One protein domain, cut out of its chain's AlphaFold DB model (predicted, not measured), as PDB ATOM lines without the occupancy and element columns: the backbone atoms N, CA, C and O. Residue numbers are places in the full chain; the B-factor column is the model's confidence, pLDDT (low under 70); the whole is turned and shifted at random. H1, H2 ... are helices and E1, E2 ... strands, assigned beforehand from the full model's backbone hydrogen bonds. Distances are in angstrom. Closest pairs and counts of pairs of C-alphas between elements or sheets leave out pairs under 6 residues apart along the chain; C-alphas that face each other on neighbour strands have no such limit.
ATOM      1  N   ILE A  99     342.095 346.588 516.326       91.50
ATOM      2  CA  ILE A  99     342.161 345.247 515.728       91.50
ATOM      3  C   ILE A  99     341.415 345.250 514.394       91.50
ATOM      4  O   ILE A  99     340.226 345.559 514.341       91.50
ATOM      5  N   ILE A 100     342.092 344.845 513.317       92.12
ATOM      6  CA  ILE A 100     341.452 344.498 512.042       92.12
ATOM      7  C   ILE A 100     341.037 343.024 512.117       92.12
ATOM      8  O   ILE A 100     341.918 342.159 512.134       92.12
ATOM      9  N   PRO A 101     339.729 342.700 512.128       92.25
ATOM     10  CA  PRO A 101     339.277 341.330 512.329       92.25
ATOM     11  C   PRO A 101     339.679 340.389 511.192       92.25
ATOM     12  O   PRO A 101     339.688 340.763 510.015       92.25
ATOM     13  N   ASN A 102     339.887 339.115 511.526       90.38
ATOM     14  CA  ASN A 102     340.146 338.049 510.551       90.38
ATOM     15  C   ASN A 102     339.087 337.943 509.446       90.38
ATOM     16  O   ASN A 102     339.409 337.610 508.301       90.38
ATOM     17  N   ASP A 103     337.836 338.266 509.755       91.62
ATOM     18  CA  ASP A 103     336.758 338.265 508.770       91.62
ATOM     19  C   ASP A 103     336.989 339.314 507.682       91.62
ATOM     20  O   ASP A 103     336.757 339.041 506.505       91.62
ATOM     21  N   TRP A 104     337.528 340.484 508.031       89.94
ATOM     22  CA  TRP A 104     337.843 341.547 507.074       89.94
ATOM     23  C   TRP A 104     339.057 341.202 506.219       89.94
ATOM     24  O   TRP A 104     339.039 341.430 505.008       89.94
ATOM     25  N   LEU A 105     340.067 340.571 506.821       89.50
ATOM     26  CA  LEU A 105     341.243 340.062 506.112       89.50
ATOM     27  C   LEU A 105     340.861 339.066 505.003       89.50
ATOM     28  O   LEU A 105     341.487 339.039 503.942       89.50
ATOM     29  N   LYS A 106     339.799 338.278 505.219       88.06
ATOM     30  CA  LYS A 106     339.293 337.286 504.258       88.06
ATOM     31  C   LYS A 106     338.284 337.862 503.267       88.06
ATOM     32  O   LYS A 106     338.398 337.603 502.072       88.06
ATOM     33  N   THR A 107     337.294 338.614 503.748       91.19
ATOM     34  CA  THR A 107     336.167 339.098 502.932       91.19
ATOM     35  C   THR A 107     336.512 340.346 502.126       91.19
ATOM     36  O   THR A 107     336.031 340.501 501.005       91.19
ATOM     37  N   LYS A 108     337.364 341.232 502.658       91.50
ATOM     38  CA  LYS A 108     337.681 342.543 502.070       91.50
ATOM     39  C   LYS A 108     339.197 342.803 502.005       91.50
ATOM     40  O   LYS A 108     339.658 343.863 502.435       91.50
ATOM     41  N   PRO A 109     339.994 341.900 501.401       89.31
ATOM     42  CA  PRO A 109     341.455 342.010 501.407       89.31
ATOM     43  C   PRO A 109     341.970 343.270 500.702       89.31
ATOM     44  O   PRO A 109     342.985 343.826 501.102       89.31
ATOM     45  N   SER A 110     341.274 343.752 499.666       89.62
ATOM     46  CA  SER A 110     341.682 344.975 498.955       89.62
ATOM     47  C   SER A 110     341.511 346.229 499.804       89.62
ATOM     48  O   SER A 110     342.385 347.081 499.790       89.62
ATOM     49  N   LEU A 111     340.435 346.309 500.587       89.19
ATOM     50  CA  LEU A 111     340.185 347.457 501.453       89.19
ATOM     51  C   LEU A 111     341.177 347.501 502.619       89.19
ATOM     52  O   LEU A 111     341.701 348.565 502.945       89.19
ATOM     53  N   VAL A 112     341.484 346.333 503.195       91.00
ATOM     54  CA  VAL A 112     342.554 346.211 504.190       91.00
ATOM     55  C   VAL A 112     343.877 346.660 503.583       91.00
ATOM     56  O   VAL A 112     344.546 347.503 504.167       91.00
ATOM     57  N   GLN A 113     344.240 346.157 502.402       92.81
ATOM     58  CA  GLN A 113     345.489 346.542 501.751       92.81
ATOM     59  C   GLN A 113     345.573 348.057 501.515       92.81
ATOM     60  O   GLN A 113     346.575 348.661 501.877       92.81
ATOM     61  N   SER A 114     344.517 348.693 500.999       89.94
ATOM     62  CA  SER A 114     344.484 350.150 500.810       89.94
ATOM     63  C   SER A 114     344.595 350.931 502.124       89.94
ATOM     64  O   SER A 114     345.066 352.065 502.147       89.94
ATOM     65  N   HIS A 115     344.156 350.363 503.250       89.38
ATOM     66  CA  HIS A 115     344.424 350.949 504.559       89.38
ATOM     67  C   HIS A 115     345.898 350.789 504.953       89.38
ATOM     68  O   HIS A 115     346.540 351.785 505.274       89.38
ATOM     69  N   LEU A 116     346.448 349.576 504.839       91.25
ATOM     70  CA  LEU A 116     347.852 349.259 505.126       91.25
ATOM     71  C   LEU A 116     348.840 350.099 504.302       91.25
ATOM     72  O   LEU A 116     349.871 350.514 504.821       91.25
ATOM     73  N   GLU A 117     348.502 350.403 503.051       91.38
ATOM     74  CA  GLU A 117     349.269 351.292 502.173       91.38
ATOM     75  C   GLU A 117     349.422 352.702 502.749       91.38
ATOM     76  O   GLU A 117     350.502 353.283 502.680       91.38
ATOM     77  N   ARG A 118     348.369 353.241 503.374       88.12
ATOM     78  CA  ARG A 118     348.363 354.596 503.958       88.12
ATOM     79  C   ARG A 118     349.144 354.686 505.271       88.12
ATOM     80  O   ARG A 118     349.631 355.759 505.642       88.12
ATOM     81  N   ILE A 119     349.280 353.562 505.971       89.25
ATOM     82  CA  ILE A 119     349.986 353.445 507.256       89.25
ATOM     83  C   ILE A 119     351.256 352.589 507.146       89.25
ATOM     84  O   ILE A 119     351.705 352.017 508.138       89.25
ATOM     85  N   SER A 120     351.847 352.509 505.951       89.75
ATOM     86  CA  SER A 120     352.960 351.605 505.632       89.75
ATOM     87  C   SER A 120     354.162 351.737 506.577       89.75
ATOM     88  O   SER A 120     354.805 350.737 506.890       89.75
ATOM     89  N   ASP A 121     354.410 352.939 507.103       88.19
ATOM     90  CA  ASP A 121     355.435 353.239 508.114       88.19
ATOM     91  C   ASP A 121     355.353 352.349 509.355       88.19
ATOM     92  O   ASP A 121     356.372 351.888 509.866       88.19
ATOM     93  N   PHE A 122     354.137 352.060 509.817       87.94
ATOM     94  CA  PHE A 122     353.920 351.215 510.986       87.94
ATOM     95  C   PHE A 122     354.155 349.738 510.681       87.94
ATOM     96  O   PHE A 122     354.378 348.960 511.597       87.94
ATOM     97  N   LEU A 123     354.142 349.334 509.409       89.25
ATOM     98  CA  LEU A 123     354.303 347.932 509.022       89.25
ATOM     99  C   LEU A 123     355.761 347.497 508.942       89.25
ATOM    100  O   LEU A 123     356.038 346.299 509.013       89.25
ATOM    101  N   VAL A 124     356.683 348.451 508.807       84.69
ATOM    102  CA  VAL A 124     358.120 348.184 508.685       84.69
ATOM    103  C   VAL A 124     358.657 347.455 509.912       84.69
ATOM    104  O   VAL A 124     359.401 346.482 509.760       84.69
ATOM    105  N   ASP A 125     358.227 347.889 511.096       80.44
ATOM    106  CA  ASP A 125     358.672 347.354 512.373       80.44
ATOM    107  C   ASP A 125     357.534 346.607 513.066       80.44
ATOM    108  O   ASP A 125     356.488 347.173 513.379       80.44
ATOM    109  N   LYS A 126     357.779 345.342 513.423       77.88
ATOM    110  CA  LYS A 126     356.832 344.499 514.182       77.88
ATOM    111  C   LYS A 126     356.534 345.001 515.604       77.88
ATOM    112  O   LYS A 126     355.843 344.340 516.366       77.88
ATOM    113  N   GLN A 127     357.092 346.139 516.008       81.81
ATOM    114  CA  GLN A 127     356.821 346.736 517.314       81.81
ATOM    115  C   GLN A 127     355.448 347.418 517.357       81.81
ATOM    116  O   GLN A 127     354.869 347.541 518.434       81.81
ATOM    117  N   TRP A 128     354.927 347.840 516.204       85.38
ATOM    118  CA  TRP A 128     353.680 348.603 516.096       85.38
ATOM    119  C   TRP A 128     352.455 347.750 515.794       85.38
ATOM    120  O   TRP A 128     351.338 348.261 515.815       85.38
ATOM    121  N   TRP A 129     352.653 346.469 515.502       89.81
ATOM    122  CA  TRP A 129     351.571 345.557 515.179       89.81
ATOM    123  C   TRP A 129     351.970 344.109 515.427       89.81
ATOM    124  O   TRP A 129     353.140 343.736 515.307       89.81
ATOM    125  N   THR A 130     350.979 343.275 515.710       89.81
ATOM    126  CA  THR A 130     351.132 341.827 515.830       89.81
ATOM    127  C   THR A 130     349.958 341.096 515.190       89.81
ATOM    128  O   THR A 130     348.846 341.610 515.078       89.81
ATOM    129  N   GLU A 131     350.213 339.876 514.726       88.62
ATOM    130  CA  GLU A 131     349.148 338.968 514.313       88.62
ATOM    131  C   GLU A 131     348.649 338.208 515.544       88.62
ATOM    132  O   GLU A 131     349.412 337.504 516.210       88.62
ATOM    133  N   THR A 132     347.365 338.355 515.852       87.81
ATOM    134  CA  THR A 132     346.703 337.676 516.964       87.81
ATOM    135  C   THR A 132     345.613 336.740 516.456       87.81
ATOM    136  O   THR A 132     345.260 336.708 515.278       87.81
ATOM    137  N   LYS A 133     345.030 335.946 517.362       87.44
ATOM    138  CA  LYS A 133     343.939 335.018 517.014       87.44
ATOM    139  C   LYS A 133     342.707 335.731 516.448       87.44
ATOM    140  O   LYS A 133     341.936 335.116 515.713       87.44
ATOM    141  N   ASN A 134     342.527 337.007 516.784       85.75
ATOM    142  CA  ASN A 134     341.361 337.795 516.395       85.75
ATOM    143  C   ASN A 134     341.596 338.586 515.099       85.75
ATOM    144  O   ASN A 134     340.629 338.979 514.445       85.75
ATOM    145  N   GLY A 135     342.854 338.751 514.686       90.00
ATOM    146  CA  GLY A 135     343.224 339.427 513.451       90.00
ATOM    147  C   GLY A 135     344.548 340.170 513.572       90.00
ATOM    148  O   GLY A 135     345.455 339.731 514.275       90.00
ATOM    149  N   LEU A 136     344.659 341.290 512.865       91.31
ATOM    150  CA  LEU A 136     345.836 342.155 512.901       91.31
ATOM    151  C   LEU A 136     345.638 343.236 513.967       91.31
ATOM    152  O   LEU A 136     344.764 344.085 513.809       91.31
ATOM    153  N   GLU A 137     346.426 343.192 515.035       91.62
ATOM    154  CA  GLU A 137     346.356 344.133 516.154       91.62
ATOM    155  C   GLU A 137     347.449 345.196 516.032       91.62
ATOM    156  O   GLU A 137     348.606 344.868 515.777       91.62
ATOM    157  N   PHE A 138     347.079 346.461 516.212       89.88
ATOM    158  CA  PHE A 138     347.985 347.603 516.222       89.88
ATOM    159  C   PHE A 138     348.188 348.102 517.646       89.88
ATOM    160  O   PHE A 138     347.233 348.333 518.376       89.88
ATOM    161  N   HIS A 139     349.447 348.303 518.011       87.25
ATOM    162  CA  HIS A 139     349.869 348.741 519.336       87.25
ATOM    163  C   HIS A 139     349.780 350.270 519.454       87.25
ATOM    164  O   HIS A 139     350.799 350.967 519.497       87.25
ATOM    165  N   ASP A 140     348.562 350.809 519.382       81.06
ATOM    166  CA  ASP A 140     348.278 352.244 519.258       81.06
ATOM    167  C   ASP A 140     347.729 352.895 520.536       81.06
ATOM    168  O   ASP A 140     347.497 354.109 520.565       81.06
ATOM    169  N   THR A 141     347.585 352.128 521.618       79.94
ATOM    170  CA  THR A 141     347.084 352.660 522.886       79.94
ATOM    171  C   THR A 141     348.127 353.493 523.641       79.94
ATOM    172  O   THR A 141     349.325 353.194 523.612       79.94
ATOM    173  N   PRO A 142     347.693 354.523 524.400       66.62
ATOM    174  CA  PRO A 142     348.594 355.339 525.220       66.62
ATOM    175  C   PRO A 142     349.390 354.530 526.256       66.62
ATOM    176  O   PRO A 142     350.470 354.943 526.669       66.62
ATOM    177  N   SER A 143     348.853 353.380 526.671       66.38
ATOM    178  CA  SER A 143     349.431 352.502 527.691       66.38
ATOM    179  C   SER A 143     350.595 351.651 527.178       66.38
ATOM    180  O   SER A 143     351.396 351.175 527.978       66.38
ATOM    181  N   GLU A 144     350.711 351.448 525.863       66.31
ATOM    182  CA  GLU A 144     351.681 350.509 525.283       66.31
ATOM    183  C   GLU A 144     353.051 351.116 524.974       66.31
ATOM    184  O   GLU A 144     353.991 350.398 524.621       66.31
ATOM    185  N   ILE A 145     353.198 352.437 525.112       54.50
ATOM    186  CA  ILE A 145     354.384 353.147 524.638       54.50
ATOM    187  C   ILE A 145     354.882 354.139 525.683       54.50
ATOM    188  O   ILE A 145     354.602 355.333 525.643       54.50
ATOM    189  N   SER A 146     355.738 353.647 526.573       50.94
ATOM    190  CA  SER A 146     356.761 354.481 527.203       50.94
ATOM    191  C   SER A 146     358.057 354.308 526.403       50.94
ATOM    192  O   SER A 146     358.771 353.327 526.585       50.94
ATOM    193  N   GLY A 147     358.325 355.216 525.455       55.47
ATOM    194  CA  GLY A 147     359.639 355.348 524.800       55.47
ATOM    195  C   GLY A 147     359.759 354.992 523.309       55.47
ATOM    196  O   GLY A 147     360.844 355.161 522.760       55.47
ATOM    197  N   ARG A 148     358.700 354.542 522.615       67.56
ATOM    198  CA  ARG A 148     358.767 354.323 521.151       67.56
ATOM    199  C   ARG A 148     358.489 355.630 520.411       67.56
ATOM    200  O   ARG A 148     357.421 356.221 520.559       67.56
ATOM    201  N   GLN A 149     359.436 356.069 519.591       67.50
ATOM    202  CA  GLN A 149     359.225 357.206 518.703       67.50
ATOM    203  C   GLN A 149     358.316 356.773 517.549       67.50
ATOM    204  O   GLN A 149     358.647 355.840 516.820       67.50
ATOM    205  N   LYS A 150     357.160 357.429 517.397       70.31
ATOM    206  CA  LYS A 150     356.242 357.148 516.284       70.31
ATOM    207  C   LYS A 150     356.986 357.339 514.951       70.31
ATOM    208  O   LYS A 150     357.658 358.361 514.805       70.31
ATOM    209  N   PRO A 151     356.839 356.428 513.970       68.44
ATOM    210  CA  PRO A 151     357.539 356.490 512.685       68.44
ATOM    211  C   PRO A 151     356.887 357.505 511.725       68.44
ATOM    212  O   PRO A 151     356.653 357.218 510.555       68.44
ATOM    213  N   ILE A 152     356.528 358.689 512.229       71.31
ATOM    214  CA  ILE A 152     355.839 359.735 511.471       71.31
ATOM    215  C   ILE A 152     356.684 361.006 511.508       71.31
ATOM    216  O   ILE A 152     356.960 361.546 512.580       71.31
ATOM    217  N   SER A 153     357.053 361.503 510.330       65.38
ATOM    218  CA  SER A 153     357.552 362.862 510.133       65.38
ATOM    219  C   SER A 153     356.388 363.851 510.214       65.38
ATOM    220  O   SER A 153     355.327 363.639 509.631       65.38
ATOM    221  N   HIS A 154     356.561 364.911 511.000       64.19
ATOM    222  CA  HIS A 154     355.524 365.915 511.224       64.19
ATOM    223  C   HIS A 154     355.717 367.113 510.282       64.19
ATOM    224  O   HIS A 154     356.842 367.559 510.062       64.19
ATOM    225  N   HIS A 155     354.605 367.674 509.803       59.62
ATOM    226  CA  HIS A 155     354.460 368.732 508.786       59.62
ATOM    227  C   HIS A 155     355.298 370.012 508.908       59.62
ATOM    228  O   HIS A 155     355.271 370.847 508.010       59.62
ATOM    229  N   ARG A 156     356.021 370.233 510.011       60.69
ATOM    230  CA  ARG A 156     356.835 371.451 510.165       60.69
ATOM    231  C   ARG A 156     358.074 371.448 509.264       60.69
ATOM    232  O   ARG A 156     358.763 372.460 509.190       60.69
ATOM    233  N   SER A 157     358.355 370.333 508.591       62.91
ATOM    234  CA  SER A 157     359.540 370.167 507.745       62.91
ATOM    235  C   SER A 157     359.266 369.473 506.405       62.91
ATOM    236  O   SER A 157     360.217 369.255 505.662       62.91
ATOM    237  N   THR A 158     358.014 369.114 506.095       70.19
ATOM    238  CA  THR A 158     357.655 368.353 504.884       70.19
ATOM    239  C   THR A 158     356.307 368.792 504.311       70.19
ATOM    240  O   THR A 158     355.418 369.249 505.029       70.19
ATOM    241  N   THR A 159     356.143 368.656 502.996       79.56
ATOM    242  CA  THR A 159     354.875 368.903 502.289       79.56
ATOM    243  C   THR A 159     354.016 367.636 502.213       79.56
ATOM    244  O   THR A 159     354.526 366.517 502.258       79.56
ATOM    245  N   LEU A 160     352.699 367.783 502.003       78.38
ATOM    246  CA  LEU A 160     351.798 366.635 501.795       78.38
ATOM    247  C   LEU A 160     352.250 365.749 500.620       78.38
ATOM    248  O   LEU A 160     352.167 364.525 500.691       78.38
ATOM    249  N   LYS A 161     352.765 366.362 499.548       83.81
ATOM    250  CA  LYS A 161     353.282 365.645 498.378       83.81
ATOM    251  C   LYS A 161     354.514 364.808 498.730       83.81
ATOM    252  O   LYS A 161     354.632 363.676 498.271       83.81
ATOM    253  N   GLU A 162     355.422 365.345 499.537       84.75
ATOM    254  CA  GLU A 162     356.610 364.623 500.008       84.75
ATOM    255  C   GLU A 162     356.241 363.478 500.951       84.75
ATOM    256  O   GLU A 162     356.731 362.368 500.760       84.75
ATOM    257  N   GLU A 163     355.329 363.698 501.902       83.88
ATOM    258  CA  GLU A 163     354.832 362.626 502.774       83.88
ATOM    259  C   GLU A 163     354.152 361.513 501.977       83.88
ATOM    260  O   GLU A 163     354.373 360.336 502.250       83.88
ATOM    261  N   HIS A 164     353.368 361.864 500.955       85.75
ATOM    262  CA  HIS A 164     352.735 360.875 500.093       85.75
ATOM    263  C   HIS A 164     353.772 360.012 499.362       85.75
ATOM    264  O   HIS A 164     353.683 358.785 499.405       85.75
ATOM    265  N   HIS A 165     354.788 360.629 498.748       88.12
ATOM    266  CA  HIS A 165     355.881 359.882 498.117       88.12
ATOM    267  C   HIS A 165     356.636 359.018 499.129       88.12
ATOM    268  O   HIS A 165     356.904 357.852 498.859       88.12
ATOM    269  N   ARG A 166     356.914 359.542 500.327       87.69
ATOM    270  CA  ARG A 166     357.597 358.798 501.391       87.69
ATOM    271  C   ARG A 166     356.815 357.546 501.792       87.69
ATOM    272  O   ARG A 166     357.384 356.462 501.847       87.69
ATOM    273  N   VAL A 167     355.508 357.669 502.024       88.81
ATOM    274  CA  VAL A 167     354.628 356.543 502.383       88.81
ATOM    275  C   VAL A 167     354.552 355.512 501.250       88.81
ATOM    276  O   VAL A 167     354.589 354.307 501.518       88.81
ATOM    277  N   GLN A 168     354.508 355.955 499.989       90.12
ATOM    278  CA  GLN A 168     354.583 355.062 498.827       90.12
ATOM    279  C   GLN A 168     355.921 354.311 498.765       90.12
ATOM    280  O   GLN A 168     355.945 353.110 498.499       90.12
ATOM    281  N   ASP A 169     357.037 354.987 499.028       91.19
ATOM    282  CA  ASP A 169     358.376 354.391 499.039       91.19
ATOM    283  C   ASP A 169     358.508 353.341 500.140       91.19
ATOM    284  O   ASP A 169     358.994 352.231 499.899       91.19
ATOM    285  N   VAL A 170     357.988 353.651 501.326       92.06
ATOM    286  CA  VAL A 170     357.931 352.715 502.446       92.06
ATOM    287  C   VAL A 170     357.038 351.522 502.119       92.06
ATOM    288  O   VAL A 170     357.432 350.383 502.372       92.06
ATOM    289  N   TRP A 171     355.885 351.731 501.478       93.19
ATOM    290  CA  TRP A 171     355.040 350.627 501.025       93.19
ATOM    291  C   TRP A 171     355.773 349.711 500.041       93.19
ATOM    292  O   TRP A 171     355.735 348.489 500.193       93.19
ATOM    293  N   ARG A 172     356.515 350.271 499.077       92.19
ATOM    294  CA  ARG A 172     357.346 349.478 498.154       92.19
ATOM    295  C   ARG A 172     358.370 348.625 498.908       92.19
ATOM    296  O   ARG A 172     358.543 347.452 498.574       92.19
ATOM    297  N   ALA A 173     358.997 349.173 499.949       92.06
ATOM    298  CA  ALA A 173     359.913 348.423 500.805       92.06
ATOM    299  C   ALA A 173     359.200 347.315 501.605       92.06
ATOM    300  O   ALA A 173     359.729 346.209 501.723       92.06
ATOM    301  N   VAL A 174     357.993 347.572 502.119       91.81
ATOM    302  CA  VAL A 174     357.162 346.568 502.808       91.81
ATOM    303  C   VAL A 174     356.791 345.425 501.863       91.81
ATOM    304  O   VAL A 174     356.922 344.263 502.242       91.81
ATOM    305  N   VAL A 175     356.398 345.724 500.623       92.12
ATOM    306  CA  VAL A 175     356.090 344.713 499.598       92.12
ATOM    307  C   VAL A 175     357.304 343.828 499.308       92.12
ATOM    308  O   VAL A 175     357.161 342.609 499.209       92.12
ATOM    309  N   GLU A 176     358.504 344.401 499.211       90.88
ATOM    310  CA  GLU A 176     359.728 343.624 498.983       90.88
ATOM    311  C   GLU A 176     360.094 342.753 500.195       90.88
ATOM    312  O   GLU A 176     360.419 341.569 500.060       90.88
ATOM    313  N   LYS A 177     359.958 343.295 501.409       90.62
ATOM    314  CA  LYS A 177     360.119 342.528 502.654       90.62
ATOM    315  C   LYS A 177     359.081 341.410 502.785       90.62
ATOM    316  O   LYS A 177     359.398 340.347 503.311       90.62
ATOM    317  N   PHE A 178     357.865 341.623 502.289       90.06
ATOM    318  CA  PHE A 178     356.820 340.604 502.231       90.06
ATOM    319  C   PHE A 178     357.165 339.500 501.226       90.06
ATOM    320  O   PHE A 178     357.099 338.319 501.561       90.06
ATOM    321  N   ARG A 179     357.619 339.870 500.021       89.12
ATOM    322  CA  ARG A 179     358.065 338.933 498.976       89.12
ATOM    323  C   ARG A 179     359.216 338.044 499.438       89.12
ATOM    324  O   ARG A 179     359.240 336.861 499.121       89.12
ATOM    325  N   SER A 180     360.156 338.615 500.183       87.44
ATOM    326  CA  SER A 180     361.324 337.915 500.726       87.44
ATOM    327  C   SER A 180     361.054 337.188 502.051       87.44
ATOM    328  O   SER A 180     361.928 336.483 502.543       87.44
ATOM    329  N   GLY A 181     359.857 337.328 502.634       83.88
ATOM    330  CA  GLY A 181     359.448 336.649 503.871       83.88
ATOM    331  C   GLY A 181     359.931 337.287 505.175       83.88
ATOM    332  O   GLY A 181     359.672 336.740 506.245       83.88
ATOM    333  N   HIS A 182     360.591 338.445 505.113       85.50
ATOM    334  CA  HIS A 182     361.021 339.201 506.294       85.50
ATOM    335  C   HIS A 182     359.829 339.782 507.070       85.50
ATOM    336  O   HIS A 182     359.864 339.885 508.298       85.50
ATOM    337  N   ILE A 183     358.754 340.136 506.360       86.50
ATOM    338  CA  ILE A 183     357.477 340.561 506.937       86.50
ATOM    339  C   ILE A 183     356.395 339.562 506.524       86.50
ATOM    340  O   ILE A 183     356.280 339.207 505.355       86.50
ATOM    341  N   GLN A 184     355.578 339.132 507.484       85.25
ATOM    342  CA  GLN A 184     354.436 338.252 507.242       85.25
ATOM    343  C   GLN A 184     353.162 339.019 507.566       85.25
ATOM    344  O   GLN A 184     352.810 339.167 508.729       85.25
ATOM    345  N   LEU A 185     352.515 339.557 506.536       86.06
ATOM    346  CA  LEU A 185     351.204 340.181 506.688       86.06
ATOM    347  C   LEU A 185     350.124 339.094 506.644       86.06
ATOM    348  O   LEU A 185     350.267 338.146 505.864       86.06
ATOM    349  N   PRO A 186     349.006 339.253 507.372       83.88
ATOM    350  CA  PRO A 186     347.895 338.304 507.356       83.88
ATOM    351  C   PRO A 186     347.014 338.483 506.102       83.88
ATOM    352  O   PRO A 186     345.785 338.479 506.143       83.88
ATOM    353  N   LEU A 187     347.664 338.669 504.951       85.62
ATOM    354  CA  LEU A 187     347.079 338.767 503.623       85.62
ATOM    355  C   LEU A 187     347.704 337.685 502.743       85.62
ATOM    356  O   LEU A 187     348.923 337.566 502.646       85.62
ATOM    357  N   LYS A 188     346.866 336.909 502.045       84.31
ATOM    358  CA  LYS A 188     347.331 335.817 501.166       84.31
ATOM    359  C   LYS A 188     348.211 336.313 500.011       84.31
ATOM    360  O   LYS A 188     349.077 335.585 499.533       84.31
ATOM    361  N   ARG A 189     347.928 337.523 499.524       88.00
ATOM    362  CA  ARG A 189     348.611 338.183 498.408       88.00
ATOM    363  C   ARG A 189     348.424 339.691 498.493       88.00
ATOM    364  O   ARG A 189     347.380 340.141 498.964       88.00
ATOM    365  N   LEU A 190     349.386 340.441 497.971       90.75
ATOM    366  CA  LEU A 190     349.306 341.892 497.801       90.75
ATOM    367  C   LEU A 190     349.102 342.225 496.322       90.75
ATOM    368  O   LEU A 190     349.756 341.635 495.463       90.75
ATOM    369  N   LYS A 191     348.205 343.159 496.014       90.88
ATOM    370  CA  LYS A 191     348.039 343.739 494.674       90.88
ATOM    371  C   LYS A 191     349.066 344.851 494.481       90.88
ATOM    372  O   LYS A 191     349.078 345.795 495.255       90.88
ATOM    373  N   VAL A 192     349.907 344.773 493.463       89.56
ATOM    374  CA  VAL A 192     350.915 345.795 493.161       89.56
ATOM    375  C   VAL A 192     350.640 346.338 491.770       89.56
ATOM    376  O   VAL A 192     350.582 345.575 490.809       89.56
ATOM    377  N   PHE A 193     350.468 347.653 491.660       85.81
ATOM    378  CA  PHE A 193     350.286 348.323 490.377       85.81
ATOM    379  C   PHE A 193     351.633 348.815 489.854       85.81
ATOM    380  O   PHE A 193     352.372 349.520 490.545       85.81
ATOM    381  N   LYS A 194     351.971 348.416 488.629       84.12
ATOM    382  CA  LYS A 194     353.156 348.883 487.915       84.12
ATOM    383  C   LYS A 194     352.896 350.240 487.260       84.12
ATOM    384  O   LYS A 194     351.756 350.652 487.064       84.12
ATOM    385  N   LYS A 195     353.981 350.931 486.887       79.81
ATOM    386  CA  LYS A 195     353.930 352.244 486.214       79.81
ATOM    387  C   LYS A 195     353.199 352.215 484.864       79.81
ATOM    388  O   LYS A 195     352.749 353.252 484.404       79.81
ATOM    389  N   ASP A 196     353.089 351.044 484.243       82.75
ATOM    390  CA  ASP A 196     352.347 350.805 483.000       82.75
ATOM    391  C   ASP A 196     350.844 350.544 483.230       82.75
ATOM    392  O   ASP A 196     350.124 350.211 482.290       82.75
ATOM    393  N   GLY A 197     350.368 350.658 484.475       79.31
ATOM    394  CA  GLY A 197     348.982 350.402 484.866       79.31
ATOM    395  C   GLY A 197     348.643 348.922 485.054       79.31
ATOM    396  O   GLY A 197     347.514 348.602 485.427       79.31
ATOM    397  N   ARG A 198     349.587 347.995 484.834       86.69
ATOM    398  CA  ARG A 198     349.335 346.562 485.026       86.69
ATOM    399  C   ARG A 198     349.341 346.198 486.502       86.69
ATOM    400  O   ARG A 198     350.182 346.655 487.275       86.69
ATOM    401  N   MET A 199     348.407 345.330 486.878       87.50
ATOM    402  CA  MET A 199     348.296 344.801 488.231       87.50
ATOM    403  C   MET A 199     348.972 343.434 488.319       87.50
ATOM    404  O   MET A 199     348.700 342.541 487.518       87.50
ATOM    405  N   GLU A 200     349.833 343.274 489.317       89.62
ATOM    406  CA  GLU A 200     350.500 342.019 489.643       89.62
ATOM    407  C   GLU A 200     350.195 341.599 491.076       89.62
ATOM    408  O   GLU A 200     350.006 342.428 491.966       89.62
ATOM    409  N   PHE A 201     350.172 340.290 491.314       89.00
ATOM    410  CA  PHE A 201     350.025 339.748 492.657       89.00
ATOM    411  C   PHE A 201     351.385 339.367 493.227       89.00
ATOM    412  O   PHE A 201     352.117 338.569 492.645       89.00
ATOM    413  N   CYS A 202     351.693 339.908 494.398       87.56
ATOM    414  CA  CYS A 202     352.847 339.524 495.183       87.56
ATOM    415  C   CYS A 202     352.431 338.500 496.238       87.56
ATOM    416  O   CYS A 202     351.481 338.730 496.991       87.56
ATOM    417  N   TYR A 203     353.150 337.385 496.300       86.50
ATOM    418  CA  TYR A 203     352.923 336.308 497.257       86.50
ATOM    419  C   TYR A 203     354.093 336.246 498.245       86.50
ATOM    420  O   TYR A 203     355.215 336.594 497.861       86.50
ATOM    421  N   PRO A 204     353.855 335.823 499.496       82.69
ATOM    422  CA  PRO A 204     354.943 335.539 500.418       82.69
ATOM    423  C   PRO A 204     355.687 334.266 499.963       82.69
ATOM    424  O   PRO A 204     355.127 333.483 499.183       82.69
ATOM    425  N   PRO A 205     356.918 334.007 500.444       82.19
ATOM    426  CA  PRO A 205     357.651 332.792 500.102       82.19
ATOM    427  C   PRO A 205     356.845 331.525 500.411       82.19
ATOM    428  O   PRO A 205     356.118 331.451 501.410       82.19
ATOM    429  N   THR A 206     356.984 330.500 499.570       65.12
ATOM    430  CA  THR A 206     356.380 329.180 499.791       65.12
ATOM    431  C   THR A 206     356.817 328.603 501.138       65.12
ATOM    432  O   THR A 206     358.013 328.486 501.388       65.12
ATOM    433  N   GLY A 207     355.851 328.256 501.999       57.28
ATOM    434  CA  GLY A 207     356.095 327.768 503.369       57.28
ATOM    435  C   GLY A 207     355.804 328.775 504.492       57.28
ATOM    436  O   GLY A 207     355.973 328.451 505.664       57.28
ATOM    437  N   SER A 208     355.335 329.982 504.161       54.78
ATOM    438  CA  SER A 208     354.883 330.969 505.153       54.78
ATOM    439  C   SER A 208     353.564 330.535 505.822       54.78
ATOM    440  O   SER A 208     352.671 330.056 505.116       54.78
TER     441      SER A 208
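This is residues 99 to 208 of the 331 residues of an uncharacterized protein of Crassostrea gigas (UniProt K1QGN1). The long helix H4 has H2 and the short H3 packed on a part of it, within its residues 167 to 174, and its residues 172 to 179 come near the small antiparallel hairpin E4-E5, while a second small antiparallel sheet, E1-E3-E2, lies away from H4 and is only grazed by H1 and, only just, by H3. A long loop, residues 139 to 159, swings from the three-stranded sheet round to H4, and residues 156 to 162 stick out. The printed part has 110 residues, with four named helices and five named strands in the order E1 H1 H2 H3 E2 E3 H4 E4 E5; the class is mixed, helices and strands. The whole is compact, with a radius of gyration of the C-alphas of 14.8 A and spans of 39 by 38 by 24 A.

E1, residues 99 to 101, is an edge strand, antiparallel to the inner strand E3, residues 135 to 138, with N 100 and O 136 2.8 A apart. On the other side of E3 is E2, residues 129 to 132, its antiparallel hairpin partner, with N 130 and O 137 2.9 A apart. H1, residues 102 to 107, only grazes this sheet with its residues 102 to 105. H2, residues 109 to 118, is close to H1 but not clearly touching it; their closest C-alphas, of Leu 105 and Val 112, are 6.6 A apart. H4, residues 160 to 179, touches H2 with its residues 167 to 171 alone, at a steep tilt of 52 degrees, opposite ways; the closest C-alphas, of Glu 117 and Trp 171, are 5.9 A apart. H3, residues 120 to 124, touches H4, whose residues 167 to 174 alone take part; the closest C-alphas, of Ser 120 and Trp 171, are 5.1 A apart. E4, residues 190 to 193, and E5, residues 199 to 202, form an antiparallel hairpin, with N 192 and O 200 2.8 A apart. The closest C-alphas of H4 and E5, of Arg 179 and Cys 202, are 6.5 A apart. Every O i to N i+4 pair is within hydrogen-bond range in H1 and H4, but 5 of 6 in H2 and 0 of 1 in H3, where 1 of 2 O i to N i+3 pairs is within range.

E1 begins at C-alpha 99, (342.161, 345.247, 515.728). H2 is 14.6 A from first to last C-alpha. H4 runs 28.5 A from C-alpha 160 at (351.798, 366.635, 501.795). E3 and E4 are each 9.9 A long, and E5 ends at C-alpha 202, (352.847, 339.524, 495.183).

The C-alphas farthest apart, of Ser 143 and Asp 196, are 44.8 A apart. The printed part has no cut, and the long link is E3 to H4, 21 residues. The mean pLDDT of the printed part is 83.3; residues 142 to 149, 151, 153 to 157 and 206 to 208 are under 70.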